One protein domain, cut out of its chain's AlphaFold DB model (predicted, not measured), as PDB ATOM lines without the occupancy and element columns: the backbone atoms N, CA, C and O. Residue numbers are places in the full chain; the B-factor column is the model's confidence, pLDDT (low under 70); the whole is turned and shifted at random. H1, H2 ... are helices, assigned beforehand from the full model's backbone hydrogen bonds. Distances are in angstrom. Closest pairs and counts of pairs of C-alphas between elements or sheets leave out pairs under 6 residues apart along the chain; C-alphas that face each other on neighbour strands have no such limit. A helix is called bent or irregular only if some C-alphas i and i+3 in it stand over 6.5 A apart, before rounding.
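AT A GLANCE: This is residues 4 to 77 of the 310 residues of the protein "POLIIIAc domain-containing protein" of Spirochaetes bacterium (UniProt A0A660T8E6). One long, kinked helix, H3, runs along most of the length of an elongated domain; H2 crosses its first half nearly at right angles, and H4 turns off at its far end to make a corner. The short helix H1 packs between H2 and H4, touching both, and a long loop, residues 31 to 43, leads from the end of H2 round to the start of H3. The printed part has 74 residues with four named helices, H1, H2, H3 and H4 in chain order, and no named strand; the class is all helix, and the helix packing is mostly crossed. The whole is only just compact, close to loose, with a radius of gyration of the C-alphas of 13.1 A and spans of 37 by 22 by 17 A.

HOW THE PARTS SIT: H1, residues 4 to 12, touches residues 17 to 20 of H2, residues 17 to 30; their closest C-alphas, those of Tyr 7 and Lys 17, are 6.5 A apart. Their lines are only just about perpendicular, at 73 degrees. H2 touches H3, residues 44 to 64, with its residues 19 to 23 alone, against residues 48 to 53 of H3. The closest C-alphas there are those of Ala 23 and Lys 49, 5.8 A apart, and the lines are about perpendicular at 87 degrees. H1 and H3 are close but not clearly touching, with the closest C-alphas, those of Leu 10 and Met 56, 7.1 A apart. H3 and H4, residues 66 to 77, only just touch, with 3 pairs of C-alphas within 8 A, and only at the corner by their link; the closest C-alphas are those of Leu 62 and Phe 69, 5.7 A apart. They run opposite ways at a steep tilt of 56 degrees. H4 also touches H1, the same way at a steep tilt of 63 degrees, with the closest C-alphas, those of Phe 9 and Leu 73, 6.4 A apart. H2 and H4 are apart. In H1, H2 and H4 every O i to N i+4 pair is within hydrogen-bond range; in H3 15 of 17 are.

IN THESE COORDINATES: H1 begins at C-alpha 4, (150.885, 190.819, 195.330). H2 measures 20.0 A from first to last C-alpha. H3 begins at C-alpha 44, (149.107, 179.396, 171.514), and measures 30.1 A. It has a kink of 40 degrees near residue 58 and is irregular, with C-alphas 58 and 61 standing 7.4 A apart. H4 measures 16.4 A and ends at C-alpha 77, (147.132, 178.823, 200.876).

THE WHOLE: The two C-alphas farthest apart, those of Glu 42 and Asp 67, are 38.5 A from each other. The printed part has no cut. The links from H1 to H2 and from H3 to H4 are tight; the link from H2 to H3, 13 residues, is long. The mean pLDDT of the printed part is 73.8, and 25 residues are under 70: residues 13, 16, 18, 20 and 22 to 42.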
ATOM      1  N   GLN A   4     150.381 192.184 195.165       76.88
ATOM      2  CA  GLN A   4     150.885 190.819 195.330       76.88
ATOM      3  C   GLN A   4     149.746 189.810 195.508       76.88
ATOM      4  O   GLN A   4     149.734 188.779 194.836       76.88
ATOM      5  N   ASN A   5     148.748 190.142 196.331       77.62
ATOM      6  CA  ASN A   5     147.567 189.300 196.525       77.62
ATOM      7  C   ASN A   5     146.766 189.163 195.226       77.62
ATOM      8  O   ASN A   5     146.244 188.091 194.939       77.62
ATOM      9  N   TYR A   6     146.698 190.224 194.419       74.75
ATOM     10  CA  TYR A   6     146.047 190.191 193.108       74.75
ATOM     11  C   TYR A   6     146.710 189.179 192.163       74.75
ATOM     12  O   TYR A   6     146.040 188.311 191.607       74.75
ATOM     13  N   TYR A   7     148.039 189.237 192.022       74.81
ATOM     14  CA  TYR A   7     148.777 188.276 191.199       74.81
ATOM     15  C   TYR A   7     148.681 186.848 191.735       74.81
ATOM     16  O   TYR A   7     148.569 185.906 190.954       74.81
ATOM     17  N   GLN A   8     148.701 186.684 193.059       78.50
ATOM     18  CA  GLN A   8     148.516 185.382 193.688       78.50
ATOM     19  C   GLN A   8     147.114 184.821 193.438       78.50
ATOM     20  O   GLN A   8     146.971 183.628 193.212       78.50
ATOM     21  N   PHE A   9     146.080 185.657 193.456       78.88
ATOM     22  CA  PHE A   9     144.725 185.209 193.162       78.88
ATOM     23  C   PHE A   9     144.568 184.823 191.696       78.88
ATOM     24  O   PHE A   9     144.003 183.782 191.384       78.88
ATOM     25  N   LEU A  10     145.117 185.612 190.775       75.19
ATOM     26  CA  LEU A  10     145.054 185.256 189.363       75.19
ATOM     27  C   LEU A  10     145.850 183.981 189.047       75.19
ATOM     28  O   LEU A  10     145.434 183.222 188.175       75.19
ATOM     29  N   SER A  11     146.919 183.673 189.789       75.44
ATOM     30  CA  SER A  11     147.624 182.396 189.622       75.44
ATOM     31  C   SER A  11     146.817 181.179 190.096       75.44
ATOM     32  O   SER A  11     147.079 180.077 189.615       75.44
ATOM     33  N   ILE A  12     145.784 181.361 190.937       80.88
ATOM     34  CA  ILE A  12     144.813 180.300 191.278       80.88
ATOM     35  C   ILE A  12     144.148 179.770 190.009       80.88
ATOM     36  O   ILE A  12     143.991 178.566 189.851       80.88
ATOM     37  N   SER A  13     143.828 180.652 189.061       69.62
ATOM     38  CA  SER A  13     143.161 180.273 187.812       69.62
ATOM     39  C   SER A  13     144.045 179.526 186.812       69.62
ATOM     40  O   SER A  13     143.579 179.181 185.732       69.62
ATOM     41  N   GLY A  14     145.313 179.264 187.148       73.25
ATOM     42  CA  GLY A  14     146.277 178.605 186.265       73.25
ATOM     43  C   GLY A  14     146.928 179.537 185.238       73.25
ATOM     44  O   GLY A  14     147.807 179.104 184.491       73.25
ATOM     45  N   VAL A  15     146.558 180.822 185.219       72.69
ATOM     46  CA  VAL A  15     147.193 181.833 184.371       72.69
ATOM     47  C   VAL A  15     148.571 182.190 184.936       72.69
ATOM     48  O   VAL A  15     148.694 182.651 186.072       72.69
ATOM     49  N   ASN A  16     149.629 182.018 184.139       68.81
ATOM     50  CA  ASN A  16     150.972 182.449 184.536       68.81
ATOM     51  C   ASN A  16     151.046 183.992 184.624       68.81
ATOM     52  O   ASN A  16     150.537 184.712 183.761       68.81
ATOM     53  N   LYS A  17     151.708 184.480 185.684       70.44
ATOM     54  CA  LYS A  17     151.959 185.894 185.996       70.44
ATOM     55  C   LYS A  17     152.408 186.717 184.785       70.44
ATOM     56  O   LYS A  17     151.866 187.799 184.562       70.44
ATOM     57  N   ASP A  18     153.320 186.192 183.976       68.75
ATOM     58  CA  ASP A  18     153.863 186.907 182.816       68.75
ATOM     59  C   ASP A  18     152.771 187.245 181.787       68.75
ATOM     60  O   ASP A  18     152.804 188.294 181.141       68.75
ATOM     61  N   TYR A  19     151.758 186.385 181.642       71.06
ATOM     62  CA  TYR A  19     150.648 186.622 180.717       71.06
ATOM     63  C   TYR A  19     149.619 187.599 181.269       71.06
ATOM     64  O   TYR A  19     149.044 188.364 180.495       71.06
ATOM     65  N   ILE A  20     149.438 187.637 182.590       69.88
ATOM     66  CA  ILE A  20     148.620 188.657 183.255       69.88
ATOM     67  C   ILE A  20     149.240 190.032 183.022       69.88
ATOM     68  O   ILE A  20     148.546 190.955 182.600       69.88
ATOM     69  N   GLU A  21     150.549 190.171 183.235       72.06
ATOM     70  CA  GLU A  21     151.255 191.437 183.017       72.06
ATOM     71  C   GLU A  21     151.185 191.874 181.547       72.06
ATOM     72  O   GLU A  21     150.884 193.038 181.261       72.06
ATOM     73  N   LYS A  22     151.353 190.937 180.603       68.88
ATOM     74  CA  LYS A  22     151.164 191.196 179.167       68.88
ATOM     75  C   LYS A  22     149.731 191.620 178.833       68.88
ATOM     76  O   LYS A  22     149.561 192.579 178.083       68.88
ATOM     77  N   ALA A  23     148.710 190.957 179.383       67.88
ATOM     78  CA  ALA A  23     147.306 191.308 179.165       67.88
ATOM     79  C   ALA A  23     146.987 192.710 179.714       67.88
ATOM     80  O   ALA A  23     146.412 193.536 179.007       67.88
ATOM     81  N   VAL A  24     147.439 193.025 180.933       68.06
ATOM     82  CA  VAL A  24     147.285 194.353 181.551       68.06
ATOM     83  C   VAL A  24     147.985 195.439 180.730       68.06
ATOM     84  O   VAL A  24     147.390 196.486 180.460       68.06
ATOM     85  N   PHE A  25     149.231 195.209 180.306       68.56
ATOM     86  CA  PHE A  25     149.967 196.140 179.446       68.56
ATOM     87  C   PHE A  25     149.236 196.375 178.118       68.56
ATOM     88  O   PHE A  25     149.084 197.514 177.670       68.56
ATOM     89  N   PHE A  26     148.739 195.301 177.511       63.62
ATOM     90  CA  PHE A  26     148.037 195.345 176.237       63.62
ATOM     91  C   PHE A  26     146.733 196.152 176.300       63.62
ATOM     92  O   PHE A  26     146.472 196.972 175.418       63.62
ATOM     93  N   LEU A  27     145.934 195.991 177.357       65.19
ATOM     94  CA  LEU A  27     144.716 196.782 177.577       65.19
ATOM     95  C   LEU A  27     145.003 198.273 177.722       65.19
ATOM     96  O   LEU A  27     144.342 199.095 177.089       65.19
ATOM     97  N   LYS A  28     146.017 198.617 178.528       66.38
ATOM     98  CA  LYS A  28     146.442 200.009 178.729       66.38
ATOM     99  C   LYS A  28     146.832 200.673 177.410       66.38
ATOM    100  O   LYS A  28     146.547 201.848 177.219       66.38
ATOM    101  N   LYS A  29     147.465 199.921 176.504       67.06
ATOM    102  CA  LYS A  29     147.889 200.411 175.186       67.06
ATOM    103  C   LYS A  29     146.741 200.502 174.173       67.06
ATOM    104  O   LYS A  29     146.735 201.413 173.355       67.06
ATOM    105  N   SER A  30     145.811 199.548 174.188       63.81
ATOM    106  CA  SER A  30     144.757 199.415 173.167       63.81
ATOM    107  C   SER A  30     143.513 200.265 173.427       63.81
ATOM    108  O   SER A  30     142.734 200.476 172.500       63.81
ATOM    109  N   GLY A  31     143.302 200.735 174.662       58.91
ATOM    110  CA  GLY A  31     142.278 201.721 175.033       58.91
ATOM    111  C   GLY A  31     140.813 201.304 174.834       58.91
ATOM    112  O   GLY A  31     139.925 202.075 175.176       58.91
ATOM    113  N   THR A  32     140.535 200.118 174.283       56.06
ATOM    114  CA  THR A  32     139.210 199.791 173.725       56.06
ATOM    115  C   THR A  32     138.415 198.764 174.516       56.06
ATOM    116  O   THR A  32     137.222 198.647 174.259       56.06
ATOM    117  N   GLY A  33     139.002 198.012 175.455       55.47
ATOM    118  CA  GLY A  33     138.290 196.995 176.259       55.47
ATOM    119  C   GLY A  33     137.547 195.904 175.455       55.47
ATOM    120  O   GLY A  33     136.974 194.988 176.040       55.47
ATOM    121  N   ASN A  34     137.547 195.978 174.119       54.53
ATOM    122  CA  ASN A  34     136.740 195.159 173.232       54.53
ATOM    123  C   ASN A  34     137.556 193.955 172.767       54.53
ATOM    124  O   ASN A  34     138.277 193.990 171.772       54.53
ATOM    125  N   LEU A  35     137.413 192.875 173.525       54.22
ATOM    126  CA  LEU A  35     138.138 191.620 173.366       54.22
ATOM    127  C   LEU A  35     137.967 190.928 172.018       54.22
ATOM    128  O   LEU A  35     138.866 190.201 171.596       54.22
ATOM    129  N   ARG A  36     136.819 191.122 171.357       52.34
ATOM    130  CA  ARG A  36     136.501 190.433 170.099       52.34
ATOM    131  C   ARG A  36     137.427 190.851 168.957       52.34
ATOM    132  O   ARG A  36     137.596 190.086 168.021       52.34
ATOM    133  N   LEU A  37     138.063 192.019 169.056       50.19
ATOM    134  CA  LEU A  37     139.007 192.526 168.055       50.19
ATOM    135  C   LEU A  37     140.405 191.888 168.146       50.19
ATOM    136  O   LEU A  37     141.240 192.134 167.278       50.19
ATOM    137  N   PHE A  38     140.678 191.089 169.183       51.56
ATOM    138  CA  PHE A  38     142.019 190.567 169.481       51.56
ATOM    139  C   PHE A  38     142.144 189.048 169.334       51.56
ATOM    140  O   PHE A  38     143.241 188.507 169.448       51.56
ATOM    141  N   TYR A  39     141.042 188.362 169.028       57.00
ATOM    142  CA  TYR A  39     141.024 186.941 168.690       57.00
ATOM    143  C   TYR A  39     141.233 186.757 167.175       57.00
ATOM    144  O   TYR A  39     140.328 186.357 166.455       57.00
ATOM    145  N   ASN A  40     142.425 187.109 166.681       51.25
ATOM    146  CA  ASN A  40     142.831 186.870 165.284       51.25
ATOM    147  C   ASN A  40     143.974 185.841 165.157       51.25
ATOM    148  O   ASN A  40     144.456 185.599 164.054       51.25
ATOM    149  N   GLY A  41     144.438 185.256 166.266       55.22
ATOM    150  CA  GLY A  41     145.602 184.370 166.288       55.22
ATOM    151  C   GLY A  41     145.232 182.909 166.522       55.22
ATOM    152  O   GLY A  41     144.688 182.560 167.567       55.22
ATOM    153  N   GLU A  42     145.589 182.035 165.580       60.31
ATOM    154  CA  GLU A  42     145.512 180.575 165.750       60.31
ATOM    155  C   GLU A  42     146.598 180.032 166.702       60.31
ATOM    156  O   GLU A  42     146.497 178.900 167.176       60.31
ATOM    157  N   ASN A  43     147.627 180.833 167.007       75.88
ATOM    158  CA  ASN A  43     148.775 180.411 167.808       75.88
ATOM    159  C   ASN A  43     148.484 180.404 169.326       75.88
ATOM    160  O   ASN A  43     147.609 181.105 169.838       75.88
ATOM    161  N   LYS A  44     149.267 179.610 170.067       77.81
ATOM    162  CA  LYS A  44     149.107 179.396 171.514       77.81
ATOM    163  C   LYS A  44     149.225 180.684 172.343       77.81
ATOM    164  O   LYS A  44     148.500 180.835 173.321       77.81
ATOM    165  N   GLU A  45     150.119 181.607 171.978       77.69
ATOM    166  CA  GLU A  45     150.368 182.815 172.777       77.69
ATOM    167  C   GLU A  45     149.154 183.752 172.785       77.69
ATOM    168  O   GLU A  45     148.782 184.279 173.837       77.69
ATOM    169  N   ASP A  46     148.507 183.933 171.635       75.94
ATOM    170  CA  ASP A  46     147.341 184.809 171.521       75.94
ATOM    171  C   ASP A  46     146.119 184.229 172.244       75.94
ATOM    172  O   ASP A  46     145.415 184.961 172.949       75.94
ATOM    173  N   ARG A  47     145.930 182.903 172.190       76.94
ATOM    174  CA  ARG A  47     144.899 182.208 172.981       76.94
ATOM    175  C   ARG A  47     145.099 182.408 174.477       76.94
ATOM    176  O   ARG A  47     144.160 182.777 175.181       76.94
ATOM    177  N   VAL A  48     146.330 182.226 174.959       78.44
ATOM    178  CA  VAL A  48     146.665 182.422 176.375       78.44
ATOM    179  C   VAL A  48     146.357 183.853 176.811       78.44
ATOM    180  O   VAL A  48     145.715 184.037 177.844       78.44
ATOM    181  N   LYS A  49     146.744 184.874 176.032       75.88
ATOM    182  CA  LYS A  49     146.431 186.284 176.344       75.88
ATOM    183  C   LYS A  49     144.924 186.530 176.424       75.88
ATOM    184  O   LYS A  49     144.459 187.153 177.379       75.88
ATOM    185  N   HIS A  50     144.173 186.029 175.444       77.94
ATOM    186  CA  HIS A  50     142.720 186.175 175.392       77.94
ATOM    187  C   HIS A  50     142.042 185.560 176.624       77.94
ATOM    188  O   HIS A  50     141.291 186.239 177.325       77.94
ATOM    189  N   LEU A  51     142.365 184.305 176.940       78.94
ATOM    190  CA  LEU A  51     141.776 183.593 178.074       78.94
ATOM    191  C   LEU A  51     142.204 184.189 179.415       78.94
ATOM    192  O   LEU A  51     141.394 184.260 180.335       78.94
ATOM    193  N   SER A  52     143.440 184.688 179.516       77.75
ATOM    194  CA  SER A  52     143.920 185.393 180.713       77.75
ATOM    195  C   SER A  52     143.041 186.602 181.015       77.75
ATOM    196  O   SER A  52     142.646 186.822 182.159       77.75
ATOM    197  N   PHE A  53     142.688 187.367 179.977       75.38
ATOM    198  CA  PHE A  53     141.758 188.474 180.134       75.38
ATOM    199  C   PHE A  53     140.361 187.986 180.510       75.38
ATOM    200  O   PHE A  53     139.758 188.545 181.423       75.38
ATOM    201  N   LEU A  54     139.831 186.970 179.820       78.44
ATOM    202  CA  LEU A  54     138.499 186.445 180.122       78.44
ATOM    203  C   LEU A  54     138.394 185.995 181.581       78.44
ATOM    204  O   LEU A  54     137.417 186.338 182.240       78.44
ATOM    205  N   MET A  55     139.403 185.295 182.107       78.62
ATOM    206  CA  MET A  55     139.452 184.903 183.519       78.62
ATOM    207  C   MET A  55     139.503 186.113 184.438       78.62
ATOM    208  O   MET A  55     138.700 186.211 185.362       78.62
ATOM    209  N   MET A  56     140.380 187.078 184.151       75.00
ATOM    210  CA  MET A  56     140.449 188.315 184.923       75.00
ATOM    211  C   MET A  56     139.085 189.015 184.973       75.00
ATOM    212  O   MET A  56     138.649 189.411 186.048       75.00
ATOM    213  N   ASN A  57     138.381 189.085 183.840       76.38
ATOM    214  CA  ASN A  57     137.041 189.655 183.746       76.38
ATOM    215  C   ASN A  57     136.000 188.851 184.545       76.38
ATOM    216  O   ASN A  57     135.199 189.451 185.256       76.38
ATOM    217  N   LYS A  58     136.033 187.507 184.484       78.56
ATOM    218  CA  LYS A  58     135.167 186.630 185.302       78.56
ATOM    219  C   LYS A  58     135.369 186.871 186.805       78.56
ATOM    220  O   LYS A  58     134.425 186.710 187.574       78.56
ATOM    221  N   TYR A  59     136.569 187.272 187.224       80.00
ATOM    222  CA  TYR A  59     136.903 187.485 188.632       80.00
ATOM    223  C   TYR A  59     136.770 188.920 189.128       80.00
ATOM    224  O   TYR A  59     136.936 189.129 190.326       80.00
ATOM    225  N   LEU A  60     136.460 189.902 188.273       77.69
ATOM    226  CA  LEU A  60     136.373 191.306 188.699       77.69
ATOM    227  C   LEU A  60     135.429 191.490 189.891       77.69
ATOM    228  O   LEU A  60     135.820 192.105 190.876       77.69
ATOM    229  N   ASN A  61     134.254 190.857 189.864       78.56
ATOM    230  CA  ASN A  61     133.299 190.935 190.973       78.56
ATOM    231  C   ASN A  61     133.866 190.353 192.283       78.56
ATOM    232  O   ASN A  61     133.647 190.918 193.351       78.56
ATOM    233  N   LEU A  62     134.621 189.247 192.213       82.00
ATOM    234  CA  LEU A  62     135.293 188.673 193.390       82.00
ATOM    235  C   LEU A  62     136.376 189.618 193.908       82.00
ATOM    236  O   LEU A  62     136.527 189.793 195.106       82.00
ATOM    237  N   LEU A  63     137.134 190.237 193.002       78.31
ATOM    238  CA  LEU A  63     138.201 191.177 193.340       78.31
ATOM    239  C   LEU A  63     137.653 192.471 193.964       78.31
ATOM    240  O   LEU A  63     138.321 193.080 194.801       78.31
ATOM    241  N   GLU A  64     136.447 192.887 193.578       81.88
ATOM    242  CA  GLU A  64     135.720 193.991 194.210       81.88
ATOM    243  C   GLU A  64     135.195 193.604 195.602       81.88
ATOM    244  O   GLU A  64     135.240 194.423 196.525       81.88
ATOM    245  N   ASN A  65     134.777 192.347 195.796       86.06
ATOM    246  CA  ASN A  65     134.377 191.818 197.098       86.06
ATOM    247  C   ASN A  65     135.580 191.309 197.915       86.06
ATOM    248  O   ASN A  65     135.938 190.130 197.917       86.06
ATOM    249  N   LYS A  66     136.192 192.229 198.664       84.31
ATOM    250  CA  LYS A  66     137.418 191.982 199.437       84.31
ATOM    251  C   LYS A  66     137.348 190.761 200.367       84.31
ATOM    252  O   LYS A  66     138.363 190.082 200.506       84.31
ATOM    253  N   ASP A  67     136.215 190.498 201.009       88.50
ATOM    254  CA  ASP A  67     136.115 189.411 201.989       88.50
ATOM    255  C   ASP A  67     136.092 188.044 201.291       88.50
ATOM    256  O   ASP A  67     136.900 187.174 201.618       88.50
ATOM    257  N   GLU A  68     135.275 187.902 200.242       88.62
ATOM    258  CA  GLU A  68     135.221 186.693 199.406       88.62
ATOM    259  C   GLU A  68     136.586 186.356 198.799       88.62
ATOM    260  O   GLU A  68     137.055 185.215 198.843       88.62
ATOM    261  N   PHE A  69     137.261 187.374 198.270       87.56
ATOM    262  CA  PHE A  69     138.611 187.253 197.741       87.56
ATOM    263  C   PHE A  69     139.610 186.728 198.782       87.56
ATOM    264  O   PHE A  69     140.400 185.821 198.495       87.56
ATOM    265  N   LEU A  70     139.601 187.298 199.992       88.81
ATOM    266  CA  LEU A  70     140.526 186.913 201.057       88.81
ATOM    267  C   LEU A  70     140.261 185.487 201.550       88.81
ATOM    268  O   LEU A  70     141.220 184.763 201.837       88.81
ATOM    269  N   ASP A  71     139.001 185.060 201.595       90.56
ATOM    270  CA  ASP A  71     138.634 183.691 201.953       90.56
ATOM    271  C   ASP A  71     139.151 182.676 200.929       90.56
ATOM    272  O   ASP A  71     139.795 181.693 201.311       90.56
ATOM    273  N   ILE A  72     138.987 182.949 199.629       91.38
ATOM    274  CA  ILE A  72     139.519 182.086 198.563       91.38
ATOM    275  C   ILE A  72     141.051 182.001 198.637       91.38
ATOM    276  O   ILE A  72     141.616 180.906 198.568       91.38
ATOM    277  N   LEU A  73     141.748 183.127 198.838       89.88
ATOM    278  CA  LEU A  73     143.204 183.121 199.021       89.88
ATOM    279  C   LEU A  73     143.628 182.307 200.248       89.88
ATOM    280  O   LEU A  73     144.609 181.559 200.199       89.88
ATOM    281  N   LYS A  74     142.910 182.445 201.363       91.31
ATOM    282  CA  LYS A  74     143.181 181.690 202.589       91.31
ATOM    283  C   LYS A  74     143.011 180.191 202.353       91.31
ATOM    284  O   LYS A  74     143.862 179.409 202.777       91.31
ATOM    285  N   TRP A  75     141.954 179.794 201.654       92.12
ATOM    286  CA  TRP A  75     141.706 178.413 201.252       92.12
ATOM    287  C   TRP A  75     142.810 177.855 200.355       92.12
ATOM    288  O   TRP A  75     143.365 176.800 200.666       92.12
ATOM    289  N   TRP A  76     143.193 178.595 199.315       90.75
ATOM    290  CA  TRP A  76     144.276 178.212 198.409       90.75
ATOM    291  C   TRP A  76     145.603 178.018 199.147       90.75
ATOM    292  O   TRP A  76     146.332 177.054 198.928       90.75
ATOM    293  N   ASN A  77     145.906 178.909 200.092       89.94
ATOM    294  CA  ASN A  77     147.132 178.823 200.876       89.94
ATOM    295  C   ASN A  77     147.116 177.688 201.905       89.94
ATOM    296  O   ASN A  77     148.195 177.200 202.263       89.94
TER     297      ASN A  77